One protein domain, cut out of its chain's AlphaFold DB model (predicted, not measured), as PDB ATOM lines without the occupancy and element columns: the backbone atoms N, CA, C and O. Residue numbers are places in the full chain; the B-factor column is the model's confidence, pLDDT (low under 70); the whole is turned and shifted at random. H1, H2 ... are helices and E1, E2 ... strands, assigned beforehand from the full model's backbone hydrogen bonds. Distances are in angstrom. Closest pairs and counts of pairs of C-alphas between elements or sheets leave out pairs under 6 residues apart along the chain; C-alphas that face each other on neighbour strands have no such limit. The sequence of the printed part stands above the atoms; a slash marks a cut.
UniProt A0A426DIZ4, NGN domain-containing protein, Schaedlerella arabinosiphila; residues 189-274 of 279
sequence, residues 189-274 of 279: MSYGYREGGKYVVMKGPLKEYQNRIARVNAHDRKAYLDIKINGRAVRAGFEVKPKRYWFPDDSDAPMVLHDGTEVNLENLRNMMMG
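AT A GLANCE: This is residues 189 to 274 of the 279 residues of the protein "NGN domain-containing protein" of Schaedlerella arabinosiphila (UniProt A0A426DIZ4). A single five-stranded sheet is curled like part of a barrel and folded back on itself, so that E2 and E1 face E4 and E3, with the long strand E5 as the hinge. Past E5, the short helix H1 packs over E1, and a long loop then leads to the small helix H2, whose residues 266 to 272 stick out with the last two residues at one end of the rod-like whole; the turn of the E4 and E5 hairpin makes the other end. The printed part has 86 residues, with five named strands followed by two named helices, in the order E1 E2 E3 E4 E5 H1 H2. The sheet's order is E2 E1 E5 E4 E3, mixed, and the class is mixed, helices and strands. The whole is loose, with a radius of gyration of the C-alphas of 15.8 A, and spans 61 by 21 by 18 A.

HOW THE PARTS SIT: E1, residues 190 to 195, and E2, residues 198 to 203, form an antiparallel hairpin, with N 193 and O 200 2.9 A apart. E3, residues 213 to 217, and E4, residues 222 to 229, form a second hairpin, with N 217 and O 222 at 2.8 A. E4 bends by 81 degrees at residue 226. E5, residues 232 to 240, is the antiparallel neighbour of E4, with N 236 and O 223 at 2.8 A; E3, E4 and E5 are a meander, each strand the antiparallel neighbour of the one before. E5 is staggered: its residues 232 to 237 pair with E4, and 238 to 240 with E1, which is parallel to it, with N 192 and O 239 at 3.0 A. The edge strands are E2 and E3, whose closest C-alphas, of Tyr 199 and Ile 213, are 7.8 A apart. H1, residues 243 to 246, is on the sheet over E1 at a height of 8.5 A; their closest C-alphas, of Tyr 193 and Lys 243, are 5.6 A apart. H2, residues 265 to 272, is not on the sheet and is apart from H1. Every O i to N i+4 pair in H2 is within hydrogen-bond range; H1 is too short for such a pair.

IN THESE COORDINATES: E1 begins at C-alpha 190, (40.437, -16.066, 32.285), and is 16.2 A long; E2 is 15.6 A. E3 measures 11.0 A and E4 17.5 A. E5, the longest strand, is 24.2 A and ends at C-alpha 240, (43.440, -15.377, 40.562). H2 is 10.2 A and ends at C-alpha 272, (59.472, -3.014, 62.319).

THE WHOLE: The two C-alphas farthest apart, of Asn 230 and Gly 274, are 61.0 A apart. The printed part has no cut. The link from H1 to H2 is long, residues 247 to 264, and within it residues 255 to 256 pair antiparallel with 262 to 263. The mean pLDDT of the printed part is 80.7; it is under 70 at residues 250 to 263, 265 to 269, 271 to 272 and 274.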
ATOM      1  N   MET A 189      41.981 -19.213  28.953       93.00
ATOM      2  CA  MET A 189      42.210 -18.828  30.350       93.00
ATOM      3  C   MET A 189      41.630 -17.443  30.636       93.00
ATOM      4  O   MET A 189      41.869 -16.482  29.904       93.00
ATOM      5  N   SER A 190      40.900 -17.341  31.742       94.44
ATOM      6  CA  SER A 190      40.437 -16.066  32.285       94.44
ATOM      7  C   SER A 190      41.248 -15.674  33.517       94.44
ATOM      8  O   SER A 190      41.874 -16.514  34.168       94.44
ATOM      9  N   TYR A 191      41.229 -14.390  33.848       94.06
ATOM     10  CA  TYR A 191      42.034 -13.804  34.909       94.06
ATOM     11  C   TYR A 191      41.191 -12.837  35.729       94.06
ATOM     12  O   TYR A 191      40.352 -12.112  35.191       94.06
ATOM     13  N   GLY A 192      41.423 -12.807  37.033       93.56
ATOM     14  CA  GLY A 192      40.652 -11.962  37.931       93.56
ATOM     15  C   GLY A 192      41.272 -11.840  39.309       93.56
ATOM     16  O   GLY A 192      42.436 -12.186  39.507       93.56
ATOM     17  N   TYR A 193      40.494 -11.350  40.261       90.44
ATOM     18  CA  TYR A 193      40.873 -11.269  41.670       90.44
ATOM     19  C   TYR A 193      39.714 -11.722  42.558       90.44
ATOM     20  O   TYR A 193      38.603 -11.977  42.088       90.44
ATOM     21  N   ARG A 194      39.991 -11.880  43.853       90.06
ATOM     22  CA  ARG A 194      38.978 -12.198  44.859       90.06
ATOM     23  C   ARG A 194      38.717 -10.964  45.715       90.06
ATOM     24  O   ARG A 194      39.665 -10.397  46.245       90.06
ATOM     25  N   GLU A 195      37.455 -10.594  45.880       87.00
ATOM     26  CA  GLU A 195      37.021  -9.471  46.714       87.00
ATOM     27  C   GLU A 195      35.679  -9.798  47.374       87.00
ATOM     28  O   GLU A 195      34.780 -10.350  46.739       87.00
ATOM     29  N   GLY A 196      35.561  -9.536  48.679       81.19
ATOM     30  CA  GLY A 196      34.322  -9.786  49.427       81.19
ATOM     31  C   GLY A 196      33.831 -11.240  49.364       81.19
ATOM     32  O   GLY A 196      32.630 -11.487  49.299       81.19
ATOM     33  N   GLY A 197      34.750 -12.213  49.299       81.00
ATOM     34  CA  GLY A 197      34.420 -13.639  49.171       81.00
ATOM     35  C   GLY A 197      33.937 -14.076  47.781       81.00
ATOM     36  O   GLY A 197      33.661 -15.258  47.585       81.00
ATOM     37  N   LYS A 198      33.875 -13.162  46.807       86.12
ATOM     38  CA  LYS A 198      33.496 -13.432  45.414       86.12
ATOM     39  C   LYS A 198      34.698 -13.288  44.486       86.12
ATOM     40  O   LYS A 198      35.697 -12.661  44.832       86.12
ATOM     41  N   TYR A 199      34.602 -13.885  43.303       90.19
ATOM     42  CA  TYR A 199      35.614 -13.759  42.258       90.19
ATOM     43  C   TYR A 199      35.147 -12.761  41.204       90.19
ATOM     44  O   TYR A 199      34.066 -12.917  40.641       90.19
ATOM     45  N   VAL A 200      35.975 -11.751  40.950       91.75
ATOM     46  CA  VAL A 200      35.755 -10.731  39.924       91.75
ATOM     47  C   VAL A 200      36.669 -11.046  38.748       91.75
ATOM     48  O   VAL A 200      37.890 -11.120  38.909       91.75
ATOM     49  N   VAL A 201      36.088 -11.278  37.574       93.62
ATOM     50  CA  VAL A 201      36.809 -11.590  36.340       93.62
ATOM     51  C   VAL A 201      37.144 -10.284  35.625       93.62
ATOM     52  O   VAL A 201      36.259  -9.517  35.260       93.62
ATOM     53  N   MET A 202      38.434 -10.045  35.407       91.94
ATOM     54  CA  MET A 202      38.937  -8.832  34.759       91.94
ATOM     55  C   MET A 202      39.228  -9.044  33.277       91.94
ATOM     56  O   MET A 202      39.002  -8.148  32.468       91.94
ATOM     57  N   LYS A 203      39.707 -10.238  32.911       92.00
ATOM     58  CA  LYS A 203      40.079 -10.579  31.537       92.00
ATOM     59  C   LYS A 203      39.639 -11.992  31.177       92.00
ATOM     60  O   LYS A 203      39.760 -12.904  31.994       92.00
ATOM     61  N   GLY A 204      39.237 -12.175  29.923       90.50
ATOM     62  CA  GLY A 204      38.915 -13.472  29.338       90.50
ATOM     63  C   GLY A 204      37.420 -13.807  29.351       90.50
ATOM     64  O   GLY A 204      36.619 -13.079  29.943       90.50
ATOM     65  N   PRO A 205      37.051 -14.925  28.707       92.06
ATOM     66  CA  PRO A 205      35.663 -15.254  28.380       92.06
ATOM     67  C   PRO A 205      34.773 -15.469  29.614       92.06
ATOM     68  O   PRO A 205      33.568 -15.243  29.563       92.06
ATOM     69  N   LEU A 206      35.336 -15.827  30.777       92.94
ATOM     70  CA  LEU A 206      34.540 -16.002  32.000       92.94
ATOM     71  C   LEU A 206      33.894 -14.718  32.528       92.94
ATOM     72  O   LEU A 206      33.110 -14.807  33.470       92.94
ATOM     73  N   LYS A 207      34.178 -13.544  31.953       92.12
ATOM     74  CA  LYS A 207      33.516 -12.290  32.329       92.12
ATOM     75  C   LYS A 207      31.996 -12.379  32.162       92.12
ATOM     76  O   LYS A 207      31.267 -11.973  33.062       92.12
ATOM     77  N   GLU A 208      31.525 -13.002  31.082       90.06
ATOM     78  CA  GLU A 208      30.092 -13.231  30.830       90.06
ATOM     79  C   GLU A 208      29.477 -14.268  31.784       90.06
ATOM     80  O   GLU A 208      28.289 -14.224  32.095       90.06
ATOM     81  N   TYR A 209      30.306 -15.173  32.313       90.44
ATOM     82  CA  TYR A 209      29.898 -16.284  33.178       90.44
ATOM     83  C   TYR A 209      30.305 -16.103  34.645       90.44
ATOM     84  O   TYR A 209      30.235 -17.054  35.425       90.44
ATOM     85  N   GLN A 210      30.684 -14.892  35.060       91.56
ATOM     86  CA  GLN A 210      31.191 -14.619  36.408       91.56
ATOM     87  C   GLN A 210      30.208 -15.055  37.503       91.56
ATOM     88  O   GLN A 210      30.600 -15.697  38.477       91.56
ATOM     89  N   ASN A 211      28.919 -14.760  37.319       91.00
ATOM     90  CA  ASN A 211      27.869 -15.089  38.291       91.00
ATOM     91  C   ASN A 211      27.581 -16.594  38.388       91.00
ATOM     92  O   ASN A 211      26.944 -17.033  39.339       91.00
ATOM     93  N   ARG A 212      28.068 -17.373  37.418       90.81
ATOM     94  CA  ARG A 212      27.922 -18.829  37.334       90.81
ATOM     95  C   ARG A 212      29.149 -19.571  37.867       90.81
ATOM     96  O   ARG A 212      29.193 -20.799  37.829       90.81
ATOM     97  N   ILE A 213      30.165 -18.864  38.376       92.44
ATOM     98  CA  ILE A 213      31.334 -19.479  39.020       92.44
ATOM     99  C   ILE A 213      30.934 -19.965  40.418       92.44
ATOM    100  O   ILE A 213      30.867 -19.191  41.369       92.44
ATOM    101  N   ALA A 214      30.722 -21.273  40.559       91.69
ATOM    102  CA  ALA A 214      30.350 -21.897  41.827       91.69
ATOM    103  C   ALA A 214      31.538 -22.033  42.791       91.69
ATOM    104  O   ALA A 214      31.389 -21.918  44.007       91.69
ATOM    105  N   ARG A 215      32.734 -22.331  42.265       91.50
ATOM    106  CA  ARG A 215      33.947 -22.532  43.073       91.50
ATOM    107  C   ARG A 215      35.204 -22.281  42.256       91.50
ATOM    108  O   ARG A 215      35.245 -22.617  41.078       91.50
ATOM    109  N   VAL A 216      36.271 -21.815  42.899       93.25
ATOM    110  CA  VAL A 216      37.601 -21.702  42.286       93.25
ATOM    111  C   VAL A 216      38.622 -22.491  43.097       93.25
ATOM    112  O   VAL A 216      38.689 -22.379  44.317       93.25
ATOM    113  N   ASN A 217      39.435 -23.281  42.405       92.00
ATOM    114  CA  ASN A 217      40.675 -23.832  42.929       92.00
ATOM    115  C   ASN A 217      41.834 -22.978  42.394       92.00
ATOM    116  O   ASN A 217      42.245 -23.138  41.243       92.00
ATOM    117  N   ALA A 218      42.334 -22.058  43.224       88.06
ATOM    118  CA  ALA A 218      43.397 -21.126  42.846       88.06
ATOM    119  C   ALA A 218      44.747 -21.827  42.614       88.06
ATOM    120  O   ALA A 218      45.484 -21.430  41.715       88.06
ATOM    121  N   HIS A 219      45.030 -22.906  43.354       86.56
ATOM    122  CA  HIS A 219      46.243 -23.713  43.186       86.56
ATOM    123  C   HIS A 219      46.321 -24.316  41.776       86.56
ATOM    124  O   HIS A 219      47.334 -24.214  41.086       86.56
ATOM    125  N   ASP A 220      45.205 -24.877  41.310       86.94
ATOM    126  CA  ASP A 220      45.104 -25.475  39.978       86.94
ATOM    127  C   ASP A 220      44.757 -24.470  38.870       86.94
ATOM    128  O   ASP A 220      44.705 -24.855  37.700       86.94
ATOM    129  N   ARG A 221      44.471 -23.213  39.232       93.19
ATOM    130  CA  ARG A 221      43.925 -22.168  38.349       93.19
ATOM    131  C   ARG A 221      42.684 -22.635  37.581       93.19
ATOM    132  O   ARG A 221      42.602 -22.522  36.356       93.19
ATOM    133  N   LYS A 222      41.720 -23.215  38.302       93.31
ATOM    134  CA  LYS A 222      40.468 -23.752  37.742       93.31
ATOM    135  C   LYS A 222      39.252 -23.133  38.413       93.31
ATOM    136  O   LYS A 222      39.130 -23.187  39.633       93.31
ATOM    137  N   ALA A 223      38.314 -22.651  37.612       94.50
ATOM    138  CA  ALA A 223      36.956 -22.341  38.028       94.50
ATOM    139  C   ALA A 223      36.023 -23.516  37.701       94.50
ATOM    140  O   ALA A 223      36.154 -24.167  36.666       94.50
ATOM    141  N   TYR A 224      35.084 -23.793  38.593       93.56
ATOM    142  CA  TYR A 224      33.990 -24.735  38.405       93.56
ATOM    143  C   TYR A 224      32.722 -23.917  38.225       93.56
ATOM    144  O   TYR A 224      32.368 -23.142  39.117       93.56
ATOM    145  N   LEU A 225      32.075 -24.072  37.076       92.50
ATOM    146  CA  LEU A 225      30.833 -23.375  36.787       92.50
ATOM    147  C   LEU A 225      29.645 -24.199  37.292       92.50
ATOM    148  O   LEU A 225      29.708 -25.429  37.345       92.50
ATOM    149  N   ASP A 226      28.545 -23.536  37.621       91.12
ATOM    150  CA  ASP A 226      27.260 -24.152  37.973       91.12
ATOM    151  C   ASP A 226      26.494 -24.705  36.750       91.12
ATOM    152  O   ASP A 226      25.277 -24.880  36.778       91.12
ATOM    153  N   ILE A 227      27.215 -25.003  35.667       88.12
ATOM    154  CA  ILE A 227      26.685 -25.525  34.407       88.12
ATOM    155  C   ILE A 227      27.062 -26.990  34.297       88.12
ATOM    156  O   ILE A 227      28.207 -27.388  34.549       88.12
ATOM    157  N   LYS A 228      26.101 -27.802  33.870       85.25
ATOM    158  CA  LYS A 228      26.338 -29.189  33.495       85.25
ATOM    159  C   LYS A 228      25.851 -29.376  32.075       85.25
ATOM    160  O   LYS A 228      24.713 -29.036  31.814       85.25
ATOM    161  N   ILE A 229      26.692 -29.936  31.209       80.69
ATOM    162  CA  ILE A 229      26.279 -30.364  29.869       80.69
ATOM    163  C   ILE A 229      26.158 -31.878  29.889       80.69
ATOM    164  O   ILE A 229      27.145 -32.570  30.157       80.69
ATOM    165  N   ASN A 230      24.958 -32.399  29.634       73.00
ATOM    166  CA  ASN A 230      24.672 -33.833  29.658       73.00
ATOM    167  C   ASN A 230      25.163 -34.496  30.968       73.00
ATOM    168  O   ASN A 230      25.870 -35.506  30.975       73.00
ATOM    169  N   GLY A 231      24.897 -33.830  32.099       77.12
ATOM    170  CA  GLY A 231      25.306 -34.264  33.442       77.12
ATOM    171  C   GLY A 231      26.785 -34.043  33.800       77.12
ATOM    172  O   GLY A 231      27.161 -34.246  34.956       77.12
ATOM    173  N   ARG A 232      27.632 -33.587  32.866       80.19
ATOM    174  CA  ARG A 232      29.063 -33.335  33.105       80.19
ATOM    175  C   ARG A 232      29.299 -31.898  33.547       80.19
ATOM    176  O   ARG A 232      28.949 -30.969  32.828       80.19
ATOM    177  N   ALA A 233      29.929 -31.721  34.707       84.81
ATOM    178  CA  ALA A 233      30.273 -30.402  35.225       84.81
ATOM    179  C   ALA A 233      31.272 -29.679  34.314       84.81
ATOM    180  O   ALA A 233      32.284 -30.254  33.899       84.81
ATOM    181  N   VAL A 234      31.003 -28.403  34.054       88.94
ATOM    182  CA  VAL A 234      31.899 -27.545  33.290       88.94
ATOM    183  C   VAL A 234      32.956 -26.955  34.218       88.94
ATOM    184  O   VAL A 234      32.663 -26.365  35.259       88.94
ATOM    185  N   ARG A 235      34.215 -27.105  33.818       91.56
ATOM    186  CA  ARG A 235      35.350 -26.398  34.414       91.56
ATOM    187  C   ARG A 235      35.899 -25.408  33.404       91.56
ATOM    188  O   ARG A 235      35.756 -25.649  32.213       91.56
ATOM    189  N   ALA A 236      36.533 -24.355  33.895       93.19
ATOM    190  CA  ALA A 236      37.148 -23.284  33.128       93.19
ATOM    191  C   ALA A 236      38.537 -22.958  33.695       93.19
ATOM    192  O   ALA A 236      38.775 -23.116  34.895       93.19
ATOM    193  N   GLY A 237      39.461 -22.520  32.847       94.62
ATOM    194  CA  GLY A 237      40.746 -22.001  33.294       94.62
ATOM    195  C   GLY A 237      40.572 -20.621  33.927       94.62
ATOM    196  O   GLY A 237      40.034 -19.718  33.288       94.62
ATOM    197  N   PHE A 238      40.995 -20.452  35.179       95.50
ATOM    198  CA  PHE A 238      40.856 -19.182  35.888       95.50
ATOM    199  C   PHE A 238      42.020 -18.924  36.838       95.50
ATOM    200  O   PHE A 238      42.212 -19.647  37.817       95.50
ATOM    201  N   GLU A 239      42.784 -17.874  36.557       94.38
ATOM    202  CA  GLU A 239      43.896 -17.443  37.390       94.38
ATOM    203  C   GLU A 239      43.514 -16.247  38.262       94.38
ATOM    204  O   GLU A 239      43.113 -15.187  37.779       94.38
ATOM    205  N   VAL A 240      43.690 -16.421  39.571       92.38
ATOM    206  CA  VAL A 240      43.440 -15.377  40.562       92.38
ATOM    207  C   VAL A 240      44.746 -14.639  40.821       92.38
ATOM    208  O   VAL A 240      45.728 -15.227  41.276       92.38
ATOM    209  N   LYS A 241      44.754 -13.342  40.530       89.50
ATOM    210  CA  LYS A 241      45.828 -12.408  40.860       89.50
ATOM    211  C   LYS A 241      45.403 -11.509  42.030       89.50
ATOM    212  O   LYS A 241      44.204 -11.324  42.248       89.50
ATOM    213  N   PRO A 242      46.357 -10.936  42.782       85.12
ATOM    214  CA  PRO A 242      46.051  -9.922  43.789       85.12
ATOM    215  C   PRO A 242      45.352  -8.710  43.163       85.12
ATOM    216  O   PRO A 242      45.638  -8.364  42.019       85.12
ATOM    217  N   LYS A 243      44.492  -8.014  43.915       82.31
ATOM    218  CA  LYS A 243      43.783  -6.818  43.417       82.31
ATOM    219  C   LYS A 243      44.749  -5.742  42.895       82.31
ATOM    220  O   LYS A 243      44.528  -5.198  41.820       82.31
ATOM    221  N   ARG A 244      45.887  -5.550  43.573       76.56
ATOM    222  CA  ARG A 244      46.968  -4.634  43.159       76.56
ATOM    223  C   ARG A 244      47.591  -4.946  41.794       76.56
ATOM    224  O   ARG A 244      48.167  -4.059  41.187       76.56
ATOM    225  N   TYR A 245      47.487  -6.183  41.299       82.75
ATOM    226  CA  TYR A 245      47.922  -6.504  39.932       82.75
ATOM    227  C   TYR A 245      47.070  -5.769  38.886       82.75
ATOM    228  O   TYR A 245      47.571  -5.411  37.828       82.75
ATOM    229  N   TRP A 246      45.789  -5.557  39.189       82.44
ATOM    230  CA  TRP A 246      44.830  -4.885  38.312       82.44
ATOM    231  C   TRP A 246      44.741  -3.383  38.581       82.44
ATOM    232  O   TRP A 246      44.497  -2.619  37.656       82.44
ATOM    233  N   PHE A 247      44.950  -2.976  39.834       83.88
ATOM    234  CA  PHE A 247      44.891  -1.586  40.284       83.88
ATOM    235  C   PHE A 247      46.168  -1.249  41.069       83.88
ATOM    236  O   PHE A 247      46.163  -1.312  42.300       83.88
ATOM    237  N   PRO A 248      47.293  -0.973  40.384       75.25
ATOM    238  CA  PRO A 248      48.574  -0.726  41.046       75.25
ATOM    239  C   PRO A 248      48.584   0.564  41.881       75.25
ATOM    240  O   PRO A 248      49.275   0.611  42.898       75.25
ATOM    241  N   ASP A 249      47.780   1.560  41.495       75.44
ATOM    242  CA  ASP A 249      47.723   2.884  42.135       75.44
ATOM    243  C   ASP A 249      46.746   2.963  43.324       75.44
ATOM    244  O   ASP A 249      46.673   3.980  44.010       75.44
ATOM    245  N   ASP A 250      45.994   1.891  43.592       67.19
ATOM    246  CA  ASP A 250      45.041   1.819  44.701       67.19
ATOM    247  C   ASP A 250      45.795   1.526  46.015       67.19
ATOM    248  O   ASP A 250      46.131   0.377  46.333       67.19
ATOM    249  N   SER A 251      46.108   2.582  46.777       57.59
ATOM    250  CA  SER A 251      46.820   2.481  48.059       57.59
ATOM    251  C   SER A 251      46.035   1.721  49.130       57.59
ATOM    252  O   SER A 251      46.658   1.150  50.031       57.59
ATOM    253  N   ASP A 252      44.706   1.677  49.004       57.66
ATOM    254  CA  ASP A 252      43.776   1.117  49.990       57.66
ATOM    255  C   ASP A 252      43.521  -0.385  49.786       57.66
ATOM    256  O   ASP A 252      42.968  -1.057  50.660       57.66
ATOM    257  N   ALA A 253      43.970  -0.967  48.667       54.06
ATOM    258  CA  ALA A 253      43.862  -2.403  48.438       54.06
ATOM    259  C   ALA A 253      44.807  -3.189  49.381       54.06
ATOM    260  O   ALA A 253      46.028  -2.981  49.333       54.06
ATOM    261  N   PRO A 254      44.312  -4.135  50.205       58.59
ATOM    262  CA  PRO A 254      45.161  -4.900  51.118       58.59
ATOM    263  C   PRO A 254      46.221  -5.687  50.336       58.59
ATOM    264  O   PRO A 254      45.947  -6.269  49.283       58.59
ATOM    265  N   MET A 255      47.465  -5.682  50.822       55.59
ATOM    266  CA  MET A 255      48.522  -6.505  50.234       55.59
ATOM    267  C   MET A 255      48.201  -7.972  50.509       55.59
ATOM    268  O   MET A 255      48.133  -8.362  51.662       55.59
ATOM    269  N   VAL A 256      48.015  -8.790  49.475       61.00
ATOM    270  CA  VAL A 256      47.758 -10.230  49.632       61.00
ATOM    271  C   VAL A 256      48.882 -11.005  48.957       61.00
ATOM    272  O   VAL A 256      49.146 -10.797  47.769       61.00
ATOM    273  N   LEU A 257      49.563 -11.870  49.710       56.12
ATOM    274  CA  LEU A 257      50.599 -12.762  49.186       56.12
ATOM    275  C   LEU A 257      49.988 -13.825  48.256       56.12
ATOM    276  O   LEU A 257      48.775 -14.037  48.213       56.12
ATOM    277  N   HIS A 258      50.834 -14.517  47.489       41.19
ATOM    278  CA  HIS A 258      50.405 -15.543  46.526       41.19
ATOM    279  C   HIS A 258      49.675 -16.743  47.156       41.19
ATOM    280  O   HIS A 258      48.968 -17.461  46.451       41.19
ATOM    281  N   ASP A 259      49.834 -16.956  48.460       51.16
ATOM    282  CA  ASP A 259      49.146 -17.975  49.257       51.16
ATOM    283  C   ASP A 259      47.762 -17.518  49.767       51.16
ATOM    284  O   ASP A 259      47.036 -18.303  50.374       51.16
ATOM    285  N   GLY A 260      47.367 -16.270  49.492       49.81
ATOM    286  CA  GLY A 260      46.114 -15.683  49.963       49.81
ATOM    287  C   GLY A 260      46.201 -15.028  51.342       49.81
ATOM    288  O   GLY A 260      45.164 -14.591  51.844       49.81
ATOM    289  N   THR A 261      47.390 -14.936  51.946       65.56
ATOM    290  CA  THR A 261      47.599 -14.256  53.229       65.56
ATOM    291  C   THR A 261      47.542 -12.743  53.045       65.56
ATOM    292  O   THR A 261      48.340 -12.167  52.302       65.56
ATOM    293  N   GLU A 262      46.612 -12.084  53.738       66.25
ATOM    294  CA  GLU A 262      46.538 -10.624  53.802       66.25
ATOM    295  C   GLU A 262      47.642 -10.079  54.723       66.25
ATOM    296  O   GLU A 262      47.688 -10.344  55.924       66.25
ATOM    297  N   VAL A 263      48.558  -9.310  54.148       63.75
ATOM    298  CA  VAL A 263      49.618  -8.585  54.839       63.75
ATOM    299  C   VAL A 263      49.048  -7.261  55.326       63.75
ATOM    300  O   VAL A 263      48.861  -6.311  54.564       63.75
ATOM    301  N   ASN A 264      48.799  -7.188  56.631       71.81
ATOM    302  CA  ASN A 264      48.477  -5.935  57.291       71.81
ATOM    303  C   ASN A 264      49.763  -5.102  57.451       71.81
ATOM    304  O   ASN A 264      50.617  -5.395  58.291       71.81
ATOM    305  N   LEU A 265      49.893  -4.066  56.620       64.25
ATOM    306  CA  LEU A 265      51.046  -3.166  56.603       64.25
ATOM    307  C   LEU A 265      51.218  -2.389  57.913       64.25
ATOM    308  O   LEU A 265      52.351  -2.118  58.296       64.25
ATOM    309  N   GLU A 266      50.130  -2.095  58.627       64.75
ATOM    310  CA  GLU A 266      50.174  -1.396  59.914       64.75
ATOM    311  C   GLU A 266      50.779  -2.293  61.000       64.75
ATOM    312  O   GLU A 266      51.655  -1.872  61.751       64.75
ATOM    313  N   ASN A 267      50.407  -3.576  61.026       63.88
ATOM    314  CA  ASN A 267      51.015  -4.556  61.928       63.88
ATOM    315  C   ASN A 267      52.492  -4.800  61.595       63.88
ATOM    316  O   ASN A 267      53.321  -4.856  62.503       63.88
ATOM    317  N   LEU A 268      52.836  -4.902  60.307       65.31
ATOM    318  CA  LEU A 268      54.224  -5.054  59.866       65.31
ATOM    319  C   LEU A 268      55.061  -3.819  60.234       65.31
ATOM    320  O   LEU A 268      56.177  -3.948  60.736       65.31
ATOM    321  N   ARG A 269      54.504  -2.618  60.047       65.44
ATOM    322  CA  ARG A 269      55.111  -1.344  60.445       65.44
ATOM    323  C   ARG A 269      55.306  -1.270  61.955       65.44
ATOM    324  O   ARG A 269      56.396  -0.928  62.396       65.44
ATOM    325  N   ASN A 270      54.301  -1.641  62.744       72.75
ATOM    326  CA  ASN A 270      54.382  -1.667  64.206       72.75
ATOM    327  C   ASN A 270      55.404  -2.700  64.713       72.75
ATOM    328  O   ASN A 270      56.091  -2.447  65.702       72.75
ATOM    329  N   MET A 271      55.568  -3.826  64.010       66.31
ATOM    330  CA  MET A 271      56.644  -4.788  64.266       66.31
ATOM    331  C   MET A 271      58.030  -4.230  63.915       66.31
ATOM    332  O   MET A 271      58.963  -4.411  64.694       66.31
ATOM    333  N   MET A 272      58.178  -3.548  62.773       65.81
ATOM    334  CA  MET A 272      59.472  -3.014  62.319       65.81
ATOM    335  C   MET A 272      59.919  -1.760  63.077       65.81
ATOM    336  O   MET A 272      61.113  -1.560  63.275       65.81
ATOM    337  N   MET A 273      58.982  -0.926  63.531       72.25
ATOM    338  CA  MET A 273      59.290   0.326  64.233       72.25
ATOM    339  C   MET A 273      59.625   0.127  65.716       72.25
ATOM    340  O   MET A 273      59.986   1.092  66.389       72.25
ATOM    341  N   GLY A 274      59.558  -1.116  66.208       56.66
ATOM    342  CA  GLY A 274      59.821  -1.471  67.595       56.66
ATOM    343  C   GLY A 274      58.736  -0.931  68.523       56.66
ATOM    344  O   GLY A 274      58.447   0.263  68.561       56.66
TER     345      GLY A 274